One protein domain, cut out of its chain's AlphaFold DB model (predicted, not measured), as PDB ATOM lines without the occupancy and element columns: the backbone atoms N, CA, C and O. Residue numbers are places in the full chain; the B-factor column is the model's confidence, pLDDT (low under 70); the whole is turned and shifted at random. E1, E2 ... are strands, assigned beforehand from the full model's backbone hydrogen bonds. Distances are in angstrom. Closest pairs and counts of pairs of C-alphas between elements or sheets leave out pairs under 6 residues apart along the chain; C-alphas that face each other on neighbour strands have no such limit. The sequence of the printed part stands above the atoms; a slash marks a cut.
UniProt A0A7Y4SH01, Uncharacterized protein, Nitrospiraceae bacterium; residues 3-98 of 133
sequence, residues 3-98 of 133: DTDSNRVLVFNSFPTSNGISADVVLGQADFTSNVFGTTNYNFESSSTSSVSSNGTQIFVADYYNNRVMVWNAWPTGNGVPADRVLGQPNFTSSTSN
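Overview. This is residues 3 to 98 of the 133 residues of an uncharacterized protein of Nitrospiraceae bacterium (UniProt A0A7Y4SH01). With little regular structure, this is a twisted four-stranded sheet, E3 to E6, with the small hairpin E1 and E2 near E3, amid long loops; residues 15 to 20 stick out. The 96 printed residues hold six named strands, E1 to E6 in chain order, the class all strand. The order E3 - E4 - E5 - E6 is an antiparallel meander, each strand neighbouring the one before. The whole is compact, radius of gyration of the C-alphas 12.9 A, spanning 44 by 26 by 19 A.

Arrangement. Start at E4, residues 59 to 63. In its hairpins with E3, residues 49 to 54, and E5, residues 68 to 72, N 60 and O 53 are 2.8 A apart, N 61 and O 70 2.9 A. In the hairpin of E5 and E6, residues 85 to 87, see N 71 and O 85, 2.9 A. In that of E1, residues 8 to 11, and E2, residues 25 to 27, see N 11 and O 25, 2.8 A. The closest C-alphas of E1 and E3 are those of Arg 8 and Thr 49, 6.9 A.

Along the chain. Find C-alpha 49 at (125.292, 136.150, 108.960); E3 runs 14.4 A from there. E6 ends at (116.274, 127.126, 115.851).

Size, cuts and confidence. The printed part has no cut; residues 3 to 6 are under pLDDT 70.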
ATOM      1  N   ASP A   3     131.818 137.508 107.982       55.03
ATOM      2  CA  ASP A   3     131.985 138.373 106.813       55.03
ATOM      3  C   ASP A   3     130.583 138.619 106.245       55.03
ATOM      4  O   ASP A   3     130.038 137.784 105.519       55.03
ATOM      5  N   THR A   4     129.958 139.710 106.698       52.91
ATOM      6  CA  THR A   4     128.530 140.009 106.511       52.91
ATOM      7  C   THR A   4     128.103 140.172 105.057       52.91
ATOM      8  O   THR A   4     126.906 140.151 104.822       52.91
ATOM      9  N   ASP A   5     129.027 140.275 104.098       56.78
ATOM     10  CA  ASP A   5     128.702 140.365 102.664       56.78
ATOM     11  C   ASP A   5     129.051 139.096 101.875       56.78
ATOM     12  O   ASP A   5     128.681 138.966 100.708       56.78
ATOM     13  N   SER A   6     129.715 138.125 102.511       59.38
ATOM     14  CA  SER A   6     130.144 136.886 101.852       59.38
ATOM     15  C   SER A   6     129.345 135.649 102.272       59.38
ATOM     16  O   SER A   6     129.745 134.535 101.936       59.38
ATOM     17  N   ASN A   7     128.239 135.816 103.011       75.69
ATOM     18  CA  ASN A   7     127.327 134.727 103.400       75.69
ATOM     19  C   ASN A   7     128.079 133.528 103.986       75.69
ATOM     20  O   ASN A   7     127.832 132.378 103.605       75.69
ATOM     21  N   ARG A   8     129.082 133.803 104.828       87.00
ATOM     22  CA  ARG A   8     130.029 132.788 105.287       87.00
ATOM     23  C   ARG A   8     130.570 133.070 106.676       87.00
ATOM     24  O   ARG A   8     130.769 134.214 107.088       87.00
ATOM     25  N   VAL A   9     130.895 131.984 107.362       90.00
ATOM     26  CA  VAL A   9     131.638 132.010 108.620       90.00
ATOM     27  C   VAL A   9     133.004 131.389 108.378       90.00
ATOM     28  O   VAL A   9     133.102 130.235 107.967       90.00
ATOM     29  N   LEU A  10     134.050 132.173 108.641       92.06
ATOM     30  CA  LEU A  10     135.438 131.730 108.554       92.06
ATOM     31  C   LEU A  10     135.898 131.188 109.908       92.06
ATOM     32  O   LEU A  10     135.820 131.886 110.928       92.06
ATOM     33  N   VAL A  11     136.384 129.952 109.893       91.75
ATOM     34  CA  VAL A  11     136.869 129.219 111.059       91.75
ATOM     35  C   VAL A  11     138.390 129.126 110.984       91.75
ATOM     36  O   VAL A  11     138.953 128.708 109.973       91.75
ATOM     37  N   PHE A  12     139.035 129.527 112.077       92.00
ATOM     38  CA  PHE A  12     140.479 129.453 112.277       92.00
ATOM     39  C   PHE A  12     140.727 128.506 113.451       92.00
ATOM     40  O   PHE A  12     140.248 128.754 114.558       92.00
ATOM     41  N   ASN A  13     141.449 127.418 113.209       90.75
ATOM     42  CA  ASN A  13     141.741 126.376 114.193       90.75
ATOM     43  C   ASN A  13     142.889 126.762 115.133       90.75
ATOM     44  O   ASN A  13     143.087 126.131 116.170       90.75
ATOM     45  N   SER A  14     143.641 127.806 114.789       89.69
ATOM     46  CA  SER A  14     144.721 128.348 115.608       89.69
ATOM     47  C   SER A  14     144.652 129.866 115.683       89.69
ATOM     48  O   SER A  14     144.240 130.528 114.728       89.69
ATOM     49  N   PHE A  15     145.100 130.424 116.810       90.44
ATOM     50  CA  PHE A  15     145.215 131.870 116.951       90.44
ATOM     51  C   PHE A  15     146.253 132.420 115.952       90.44
ATOM     52  O   PHE A  15     147.355 131.867 115.877       90.44
ATOM     53  N   PRO A  16     145.942 133.493 115.199       90.00
ATOM     54  CA  PRO A  16     146.877 134.061 114.237       90.00
ATOM     55  C   PRO A  16     148.178 134.524 114.900       90.00
ATOM     56  O   PRO A  16     148.158 135.315 115.839       90.00
ATOM     57  N   THR A  17     149.320 134.068 114.383       93.12
ATOM     58  CA  THR A  17     150.656 134.538 114.805       93.12
ATOM     59  C   THR A  17     151.253 135.566 113.842       93.12
ATOM     60  O   THR A  17     152.267 136.191 114.146       93.12
ATOM     61  N   SER A  18     150.614 135.769 112.689       93.94
ATOM     62  CA  SER A  18     150.966 136.766 111.683       93.94
ATOM     63  C   SER A  18     149.710 137.281 110.974       93.94
ATOM     64  O   SER A  18     148.635 136.678 111.038       93.94
ATOM     65  N   ASN A  19     149.838 138.425 110.302       92.12
ATOM     66  CA  ASN A  19     148.753 138.999 109.510       92.12
ATOM     67  C   ASN A  19     148.565 138.224 108.197       92.12
ATOM     68  O   ASN A  19     149.541 137.808 107.576       92.12
ATOM     69  N   GLY A  20     147.314 138.109 107.744       87.94
ATOM     70  CA  GLY A  20     146.985 137.537 106.433       87.94
ATOM     71  C   GLY A  20     146.968 136.009 106.375       87.94
ATOM     72  O   GLY A  20     147.062 135.457 105.282       87.94
ATOM     73  N   ILE A  21     146.852 135.319 107.514       92.00
ATOM     74  CA  ILE A  21     146.656 133.867 107.499       92.00
ATOM     75  C   ILE A  21     145.302 133.503 106.882       92.00
ATOM     76  O   ILE A  21     144.290 134.169 107.119       92.00
ATOM     77  N   SER A  22     145.288 132.431 106.096       91.81
ATOM     78  CA  SER A  22     144.058 131.862 105.553       91.81
ATOM     79  C   SER A  22     143.238 131.202 106.658       91.81
ATOM     80  O   SER A  22     143.789 130.671 107.621       91.81
ATOM     81  N   ALA A  23     141.917 131.220 106.501       92.50
ATOM     82  CA  ALA A  23     141.031 130.401 107.315       92.50
ATOM     83  C   ALA A  23     141.196 128.917 106.957       92.50
ATOM     84  O   ALA A  23     141.513 128.579 105.816       92.50
ATOM     85  N   ASP A  24     140.943 128.043 107.926       94.56
ATOM     86  CA  ASP A  24     141.043 126.594 107.751       94.56
ATOM     87  C   ASP A  24     139.752 126.007 107.182       94.56
ATOM     88  O   ASP A  24     139.780 125.074 106.380       94.56
ATOM     89  N   VAL A  25     138.613 126.558 107.611       94.75
ATOM     90  CA  VAL A  25     137.284 126.071 107.249       94.75
ATOM     91  C   VAL A  25     136.339 127.234 106.944       94.75
ATOM     92  O   VAL A  25     136.384 128.285 107.586       94.75
ATOM     93  N   VAL A  26     135.445 127.023 105.978       93.38
ATOM     94  CA  VAL A  26     134.297 127.893 105.709       93.38
ATOM     95  C   VAL A  26     132.973 127.155 105.919       93.38
ATOM     96  O   VAL A  26     132.737 126.079 105.371       93.38
ATOM     97  N   LEU A  27     132.089 127.760 106.713       93.56
ATOM     98  CA  LEU A  27     130.676 127.387 106.817       93.56
ATOM     99  C   LEU A  27     129.836 128.365 105.993       93.56
ATOM    100  O   LEU A  27     130.229 129.523 105.832       93.56
ATOM    101  N   GLY A  28     128.675 127.935 105.500       91.12
ATOM    102  CA  GLY A  28     127.846 128.757 104.606       91.12
ATOM    103  C   GLY A  28     128.053 128.458 103.124       91.12
ATOM    104  O   GLY A  28     127.165 128.708 102.315       91.12
ATOM    105  N   GLN A  29     129.223 127.924 102.763       90.25
ATOM    106  CA  GLN A  29     129.682 127.770 101.382       90.25
ATOM    107  C   GLN A  29     130.447 126.456 101.201       90.25
ATOM    108  O   GLN A  29     131.024 125.933 102.154       90.25
ATOM    109  N   ALA A  30     130.469 125.936  99.971       91.50
ATOM    110  CA  ALA A  30     131.220 124.724  99.632       91.50
ATOM    111  C   ALA A  30     132.747 124.934  99.697       91.50
ATOM    112  O   ALA A  30     133.498 124.006  99.988       91.50
ATOM    113  N   ASP A  31     133.199 126.163  99.444       91.38
ATOM    114  CA  ASP A  31     134.602 126.566  99.412       91.38
ATOM    115  C   ASP A  31     134.738 128.084  99.665       91.38
ATOM    116  O   ASP A  31     133.746 128.788  99.859       91.38
ATOM    117  N   PHE A  32     135.973 128.596  99.691       90.50
ATOM    118  CA  PHE A  32     136.277 130.000 100.006       90.50
ATOM    119  C   PHE A  32     135.922 131.011  98.897       90.50
ATOM    120  O   PHE A  32     136.051 132.217  99.119       90.50
ATOM    121  N   THR A  33     135.510 130.543  97.720       89.44
ATOM    122  CA  THR A  33     135.228 131.348  96.518       89.44
ATOM    123  C   THR A  33     133.764 131.314  96.083       89.44
ATOM    124  O   THR A  33     133.303 132.237  95.413       89.44
ATOM    125  N   SER A  34     133.024 130.284  96.486       88.75
ATOM    126  CA  SER A  34     131.591 130.151  96.259       88.75
ATOM    127  C   SER A  34     130.794 131.240  96.991       88.75
ATOM    128  O   SER A  34     131.127 131.630  98.111       88.75
ATOM    129  N   ASN A  35     129.713 131.707  96.360       85.69
ATOM    130  CA  ASN A  35     128.774 132.670  96.939       85.69
ATOM    131  C   ASN A  35     127.330 132.286  96.587       85.69
ATOM    132  O   ASN A  35     126.677 132.915  95.755       85.69
ATOM    133  N   VAL A  36     126.861 131.189  97.182       89.06
ATOM    134  CA  VAL A  36     125.494 130.688  97.019       89.06
ATOM    135  C   VAL A  36     124.711 130.970  98.296       89.06
ATOM    136  O   VAL A  36     125.146 130.594  99.386       89.06
ATOM    137  N   PHE A  37     123.558 131.617  98.156       89.38
ATOM    138  CA  PHE A  37     122.637 131.907  99.252       89.38
ATOM    139  C   PHE A  37     121.383 131.030  99.172       89.38
ATOM    140  O   PHE A  37     121.028 130.527  98.102       89.38
ATOM    141  N   GLY A  38     120.719 130.830 100.309       90.38
ATOM    142  CA  GLY A  38     119.416 130.174 100.361       90.38
ATOM    143  C   GLY A  38     119.084 129.564 101.719       90.38
ATOM    144  O   GLY A  38     119.737 129.821 102.728       90.38
ATOM    145  N   THR A  39     118.066 128.705 101.735       91.06
ATOM    146  CA  THR A  39     117.499 128.092 102.948       91.06
ATOM    147  C   THR A  39     117.943 126.639 103.159       91.06
ATOM    148  O   THR A  39     117.250 125.841 103.781       91.06
ATOM    149  N   THR A  40     119.108 126.228 102.662       93.38
ATOM    150  CA  THR A  40     119.583 124.852 102.896       93.38
ATOM    151  C   THR A  40     120.102 124.678 104.326       93.38
ATOM    152  O   THR A  40     120.135 125.617 105.127       93.38
ATOM    153  N   ASN A  41     120.505 123.457 104.673       90.56
ATOM    154  CA  ASN A  41     121.165 123.166 105.942       90.56
ATOM    155  C   ASN A  41     122.649 123.555 105.965       90.56
ATOM    156  O   ASN A  41     123.292 123.330 106.983       90.56
ATOM    157  N   TYR A  42     123.200 124.132 104.896       91.94
ATOM    158  CA  TYR A  42     124.580 124.621 104.905       91.94
ATOM    159  C   TYR A  42     124.722 126.067 104.424       91.94
ATOM    160  O   TYR A  42     125.665 126.714 104.859       91.94
ATOM    161  N   ASN A  43     123.820 126.583 103.580       91.25
ATOM    162  CA  ASN A  43     123.859 127.965 103.092       91.25
ATOM    163  C   ASN A  43     123.223 128.939 104.082       91.25
ATOM    164  O   ASN A  43     122.242 128.598 104.742       91.25
ATOM    165  N   PHE A  44     123.740 130.163 104.106       89.81
ATOM    166  CA  PHE A  44     123.090 131.321 104.718       89.81
ATOM    167  C   PHE A  44     122.347 132.140 103.653       89.81
ATOM    168  O   PHE A  44     122.609 131.984 102.459       89.81
ATOM    169  N   GLU A  45     121.434 133.018 104.063       87.25
ATOM    170  CA  GLU A  45     120.825 133.994 103.150       87.25
ATOM    171  C   GLU A  45     121.770 135.162 102.820       87.25
ATOM    172  O   GLU A  45     122.758 135.397 103.520       87.25
ATOM    173  N   SER A  46     121.473 135.914 101.754       81.81
ATOM    174  CA  SER A  46     122.290 137.060 101.351       81.81
ATOM    175  C   SER A  46     122.407 138.101 102.470       81.81
ATOM    176  O   SER A  46     121.413 138.604 102.989       81.81
ATOM    177  N   SER A  47     123.641 138.442 102.822       75.94
ATOM    178  CA  SER A  47     124.047 139.331 103.907       75.94
ATOM    179  C   SER A  47     123.399 139.031 105.264       75.94
ATOM    180  O   SER A  47     123.062 139.941 106.025       75.94
ATOM    181  N   SER A  48     123.179 137.748 105.573       77.50
ATOM    182  CA  SER A  48     122.377 137.352 106.734       77.50
ATOM    183  C   SER A  48     123.170 136.907 107.961       77.50
ATOM    184  O   SER A  48     122.591 136.820 109.044       77.50
ATOM    185  N   THR A  49     124.469 136.620 107.836       77.06
ATOM    186  CA  THR A  49     125.292 136.150 108.960       77.06
ATOM    187  C   THR A  49     125.590 137.297 109.923       77.06
ATOM    188  O   THR A  49     126.644 137.927 109.846       77.06
ATOM    189  N   SER A  50     124.656 137.593 110.824       81.25
ATOM    190  CA  SER A  50     124.732 138.770 111.696       81.25
ATOM    191  C   SER A  50     125.516 138.525 112.986       81.25
ATOM    192  O   SER A  50     125.970 139.476 113.620       81.25
ATOM    193  N   SER A  51     125.672 137.263 113.400       90.81
ATOM    194  CA  SER A  51     126.379 136.903 114.631       90.81
ATOM    195  C   SER A  51     126.811 135.435 114.641       90.81
ATOM    196  O   SER A  51     126.093 134.566 114.145       90.81
ATOM    197  N   VAL A  52     127.975 135.162 115.236       93.12
ATOM    198  CA  VAL A  52     128.504 133.818 115.499       93.12
ATOM    199  C   VAL A  52     128.943 133.713 116.958       93.12
ATOM    200  O   VAL A  52     129.602 134.614 117.479       93.12
ATOM    201  N   SER A  53     128.609 132.604 117.614       94.75
ATOM    202  CA  SER A  53     129.046 132.298 118.978       94.75
ATOM    203  C   SER A  53     129.378 130.815 119.122       94.75
ATOM    204  O   SER A  53     128.842 129.978 118.396       94.75
ATOM    205  N   SER A  54     130.276 130.474 120.044       94.06
ATOM    206  CA  SER A  54     130.677 129.092 120.304       94.06
ATOM    207  C   SER A  54     130.927 128.870 121.790       94.06
ATOM    208  O   SER A  54     131.432 129.754 122.478       94.06
ATOM    209  N   ASN A  55     130.591 127.672 122.268       92.31
ATOM    210  CA  ASN A  55     130.930 127.192 123.610       92.31
ATOM    211  C   ASN A  55     132.173 126.275 123.607       92.31
ATOM    212  O   ASN A  55     132.421 125.578 124.585       92.31
ATOM    213  N   GLY A  56     132.926 126.235 122.501       89.44
ATOM    214  CA  GLY A  56     134.092 125.366 122.305       89.44
ATOM    215  C   GLY A  56     133.767 123.999 121.694       89.44
ATOM    216  O   GLY A  56     134.628 123.407 121.055       89.44
ATOM    217  N   THR A  57     132.527 123.519 121.825       90.19
ATOM    218  CA  THR A  57     132.076 122.247 121.222       90.19
ATOM    219  C   THR A  57     131.064 122.435 120.099       90.19
ATOM    220  O   THR A  57     131.048 121.674 119.138       90.19
ATOM    221  N   GLN A  58     130.240 123.471 120.211       94.06
ATOM    222  CA  GLN A  58     129.167 123.797 119.289       94.06
ATOM    223  C   GLN A  58     129.389 125.189 118.714       94.06
ATOM    224  O   GLN A  58     129.993 126.056 119.358       94.06
ATOM    225  N   ILE A  59     128.861 125.420 117.518       95.31
ATOM    226  CA  ILE A  59     128.855 126.727 116.862       95.31
ATOM    227  C   ILE A  59     127.409 127.109 116.575       95.31
ATOM    228  O   ILE A  59     126.637 126.305 116.058       95.31
ATOM    229  N   PHE A  60     127.064 128.349 116.895       96.12
ATOM    230  CA  PHE A  60     125.755 128.940 116.671       96.12
ATOM    231  C   PHE A  60     125.926 130.138 115.747       96.12
ATOM    232  O   PHE A  60     126.738 131.021 116.031       96.12
ATOM    233  N   VAL A  61     125.163 130.180 114.659       95.06
ATOM    234  CA  VAL A  61     125.208 131.279 113.688       95.06
ATOM    235  C   VAL A  61     123.803 131.811 113.465       95.06
ATOM    236  O   VAL A  61     122.901 131.053 113.109       95.06
ATOM    237  N   ALA A  62     123.612 133.110 113.682       94.19
ATOM    238  CA  ALA A  62     122.370 133.791 113.350       94.19
ATOM    239  C   ALA A  62     122.302 134.040 111.838       94.19
ATOM    240  O   ALA A  62     123.186 134.681 111.272       94.19
ATOM    241  N   ASP A  63     121.247 133.523 111.207       93.38
ATOM    242  CA  ASP A  63     120.924 133.699 109.794       93.38
ATOM    243  C   ASP A  63     119.700 134.624 109.712       93.38
ATOM    244  O   ASP A  63     118.539 134.203 109.760       93.38
ATOM    245  N   TYR A  64     120.001 135.922 109.712       92.62
ATOM    246  CA  TYR A  64     119.084 137.021 110.000       92.62
ATOM    247  C   TYR A  64     117.847 137.035 109.095       92.62
ATOM    248  O   TYR A  64     116.719 137.121 109.585       92.62
ATOM    249  N   TYR A  65     118.034 136.938 107.777       92.50
ATOM    250  CA  TYR A  65     116.929 137.009 106.815       92.50
ATOM    251  C   TYR A  65     116.159 135.695 106.685       92.50
ATOM    252  O   TYR A  65     114.963 135.729 106.405       92.50
ATOM    253  N   ASN A  66     116.786 134.558 107.000       94.31
ATOM    254  CA  ASN A  66     116.082 133.280 107.101       94.31
ATOM    255  C   ASN A  66     115.379 133.069 108.444       94.31
ATOM    256  O   ASN A  66     114.800 132.006 108.667       94.31
ATOM    257  N   ASN A  67     115.408 134.058 109.342       94.94
ATOM    258  CA  ASN A  67     114.692 134.008 110.613       94.94
ATOM    259  C   ASN A  67     115.046 132.754 111.430       94.94
ATOM    260  O   ASN A  67     114.161 132.092 111.979       94.94
ATOM    261  N   ARG A  68     116.335 132.395 111.463       96.06
ATOM    262  CA  ARG A  68     116.806 131.160 112.096       96.06
ATOM    263  C   ARG A  68     118.184 131.300 112.736       96.06
ATOM    264  O   ARG A  68     118.947 132.210 112.423       96.06
ATOM    265  N   VAL A  69     118.506 130.360 113.619       96.38
ATOM    266  CA  VAL A  69     119.874 130.127 114.102       96.38
ATOM    267  C   VAL A  69     120.296 128.727 113.680       96.38
ATOM    268  O   VAL A  69     119.612 127.754 114.002       96.38
ATOM    269  N   MET A  70     121.407 128.626 112.957       96.19
ATOM    270  CA  MET A  70     122.015 127.356 112.559       96.19
ATOM    271  C   MET A  70     122.981 126.883 113.643       96.19
ATOM    272  O   MET A  70     123.725 127.690 114.207       96.19
ATOM    273  N   VAL A  71     122.953 125.583 113.942       96.75
ATOM    274  CA  VAL A  71     123.752 124.981 115.013       96.75
ATOM    275  C   VAL A  71     124.549 123.800 114.483       96.75
ATOM    276  O   VAL A  71     123.972 122.844 113.966       96.75
ATOM    277  N   TRP A  72     125.861 123.849 114.687       96.81
ATOM    278  CA  TRP A  72     126.769 122.716 114.535       96.81
ATOM    279  C   TRP A  72     127.070 122.156 115.923       96.81
ATOM    280  O   TRP A  72     127.476 122.900 116.813       96.81
ATOM    281  N   ASN A  73     126.843 120.859 116.123       95.69
ATOM    282  CA  ASN A  73     127.049 120.168 117.398       95.69
ATOM    283  C   ASN A  73     128.497 119.716 117.619       95.69
ATOM    284  O   ASN A  73     128.831 119.264 118.713       95.69
ATOM    285  N   ALA A  74     129.327 119.816 116.585       94.88
ATOM    286  CA  ALA A  74     130.747 119.528 116.629       94.88
ATOM    287  C   ALA A  74     131.531 120.650 115.947       94.88
ATOM    288  O   ALA A  74     131.015 121.356 115.075       94.88
ATOM    289  N   TRP A  75     132.804 120.779 116.320       94.00
ATOM    290  CA  TRP A  75     133.723 121.657 115.614       94.00
ATOM    291  C   TRP A  75     133.908 121.162 114.169       94.00
ATOM    292  O   TRP A  75     134.210 119.980 113.972       94.00
ATOM    293  N   PRO A  76     133.717 122.013 113.149       92.75
ATOM    294  CA  PRO A  76     133.764 121.579 111.763       92.75
ATOM    295  C   PRO A  76     135.204 121.274 111.336       92.75
ATOM    296  O   PRO A  76     136.123 122.053 111.583       92.75
ATOM    297  N   THR A  77     135.397 120.144 110.658       93.19
ATOM    298  CA  THR A  77     136.716 119.679 110.185       93.19
ATOM    299  C   THR A  77     136.903 119.831 108.674       93.19
ATOM    300  O   THR A  77     137.885 119.339 108.125       93.19
ATOM    301  N   GLY A  78     135.957 120.470 107.983       94.75
ATOM    302  CA  GLY A  78     135.990 120.676 106.539       94.75
ATOM    303  C   GLY A  78     135.013 121.759 106.091       94.75
ATOM    304  O   GLY A  78     134.161 122.199 106.862       94.75
ATOM    305  N   ASN A  79     135.150 122.191 104.838       94.62
ATOM    306  CA  ASN A  79     134.282 123.203 104.236       94.62
ATOM    307  C   ASN A  79     132.880 122.657 103.965       94.62
ATOM    308  O   ASN A  79     132.711 121.465 103.706       94.62
ATOM    309  N   GLY A  80     131.880 123.538 103.999       90.44
ATOM    310  CA  GLY A  80     130.511 123.193 103.611       90.44
ATOM    311  C   GLY A  80     129.846 122.148 104.507       90.44
ATOM    312  O   GLY A  80     128.871 121.525 104.092       90.44
ATOM    313  N   VAL A  81     130.355 121.941 105.727       95.19
ATOM    314  CA  VAL A  81     129.738 121.026 106.692       95.19
ATOM    315  C   VAL A  81     128.320 121.522 107.002       95.19
ATOM    316  O   VAL A  81     128.162 122.679 107.407       95.19
ATOM    317  N   PRO A  82     127.282 120.685 106.829       96.25
ATOM    318  CA  PRO A  82     125.912 121.079 107.127       96.25
ATOM    319  C   PRO A  82     125.717 121.285 108.631       96.25
ATOM    320  O   PRO A  82     126.322 120.594 109.447       96.25
ATOM    321  N   ALA A  83     124.848 122.223 108.995       97.06
ATOM    322  CA  ALA A  83     124.377 122.372 110.360       97.06
ATOM    323  C   ALA A  83     123.528 121.164 110.770       97.06
ATOM    324  O   ALA A  83     122.742 120.624 109.988       97.06
ATOM    325  N   ASP A  84     123.645 120.788 112.037       97.62
ATOM    326  CA  ASP A  84     122.933 119.656 112.625       97.62
ATOM    327  C   ASP A  84     121.524 120.031 113.079       97.62
ATOM    328  O   ASP A  84     120.628 119.187 113.136       97.62
ATOM    329  N   ARG A  85     121.322 121.296 113.473       96.56
ATOM    330  CA  ARG A  85     120.032 121.793 113.965       96.56
ATOM    331  C   ARG A  85     119.745 123.205 113.481       96.56
ATOM    332  O   ARG A  85     120.645 123.981 113.162       96.56
ATOM    333  N   VAL A  86     118.460 123.535 113.505       96.38
ATOM    334  CA  VAL A  86     117.935 124.870 113.246       96.38
ATOM    335  C   VAL A  86     117.009 125.275 114.389       96.38
ATOM    336  O   VAL A  86     116.177 124.487 114.833       96.38
ATOM    337  N   LEU A  87     117.178 126.495 114.888       95.69
ATOM    338  CA  LEU A  87     116.274 127.126 115.851       95.69
ATOM    339  C   LEU A  87     115.490 128.234 115.147       95.69
ATOM    340  O   LEU A  87     116.011 128.864 114.228       95.69
ATOM    341  N   GLY A  88     114.259 128.496 115.585       94.06
ATOM    342  CA  GLY A  88     113.398 129.519 114.981       94.06
ATOM    343  C   GLY A  88     112.555 129.037 113.803       94.06
ATOM    344  O   GLY A  88     111.621 129.735 113.423       94.06
ATOM    345  N   GLN A  89     112.847 127.852 113.255       95.62
ATOM    346  CA  GLN A  89     112.177 127.281 112.083       95.62
ATOM    347  C   GLN A  89     111.894 125.782 112.274       95.62
ATOM    348  O   GLN A  89     112.651 125.104 112.969       95.62
ATOM    349  N   PRO A  90     110.831 125.236 111.652       94.81
ATOM    350  CA  PRO A  90     110.491 123.813 111.757       94.81
ATOM    351  C   PRO A  90     111.447 122.893 110.982       94.81
ATOM    352  O   PRO A  90     111.505 121.695 111.240       94.81
ATOM    353  N   ASN A  91     112.158 123.433 109.995       95.31
ATOM    354  CA  ASN A  91     113.137 122.738 109.165       95.31
ATOM    355  C   ASN A  91     114.086 123.772 108.542       95.31
ATOM    356  O   ASN A  91     113.832 124.973 108.621       95.31
ATOM    357  N   PHE A  92     115.167 123.311 107.912       96.19
ATOM    358  CA  PHE A  92     116.152 124.211 107.310       96.19
ATOM    359  C   PHE A  92     115.564 125.053 106.171       96.19
ATOM    360  O   PHE A  92     115.839 126.243 106.109       96.19
ATOM    361  N   THR A  93     114.704 124.471 105.334       95.81
ATOM    362  CA  THR A  93     114.156 125.122 104.130       95.81
ATOM    363  C   THR A  93     113.101 126.193 104.398       95.81
ATOM    364  O   THR A  93     112.743 126.937 103.487       95.81
ATOM    365  N   SER A  94     112.603 126.280 105.631       94.62
ATOM    366  CA  SER A  94     111.629 127.285 106.055       94.62
ATOM    367  C   SER A  94     112.342 128.554 106.510       94.62
ATOM    368  O   SER A  94     113.352 128.484 107.206       94.62
ATOM    369  N   SER A  95     111.799 129.710 106.134       93.81
ATOM    370  CA  SER A  95     112.369 131.023 106.463       93.81
ATOM    371  C   SER A  95     111.327 132.045 106.907       93.81
ATOM    372  O   SER A  95     111.642 133.219 107.084       93.81
ATOM    373  N   THR A  96     110.067 131.643 107.081       93.75
ATOM    374  CA  THR A  96     108.995 132.567 107.459       93.75
ATOM    375  C   THR A  96     109.185 133.030 108.898       93.75
ATOM    376  O   THR A  96     109.304 132.208 109.808       93.75
ATOM    377  N   SER A  97     109.198 134.345 109.121       91.50
ATOM    378  CA  SER A  97     109.283 134.894 110.471       91.50
ATOM    379  C   SER A  97     108.053 134.526 111.298       91.50
ATOM    380  O   SER A  97     106.930 134.441 110.795       91.50
ATOM    381  N   ASN A  98     108.262 134.283 112.589       88.38
ATOM    382  CA  ASN A  98     107.179 133.947 113.502       88.38
ATOM    383  C   ASN A  98     107.500 134.410 114.930       88.38
ATOM    384  O   ASN A  98     108.620 134.256 115.409       88.38
TER     385      ASN A  98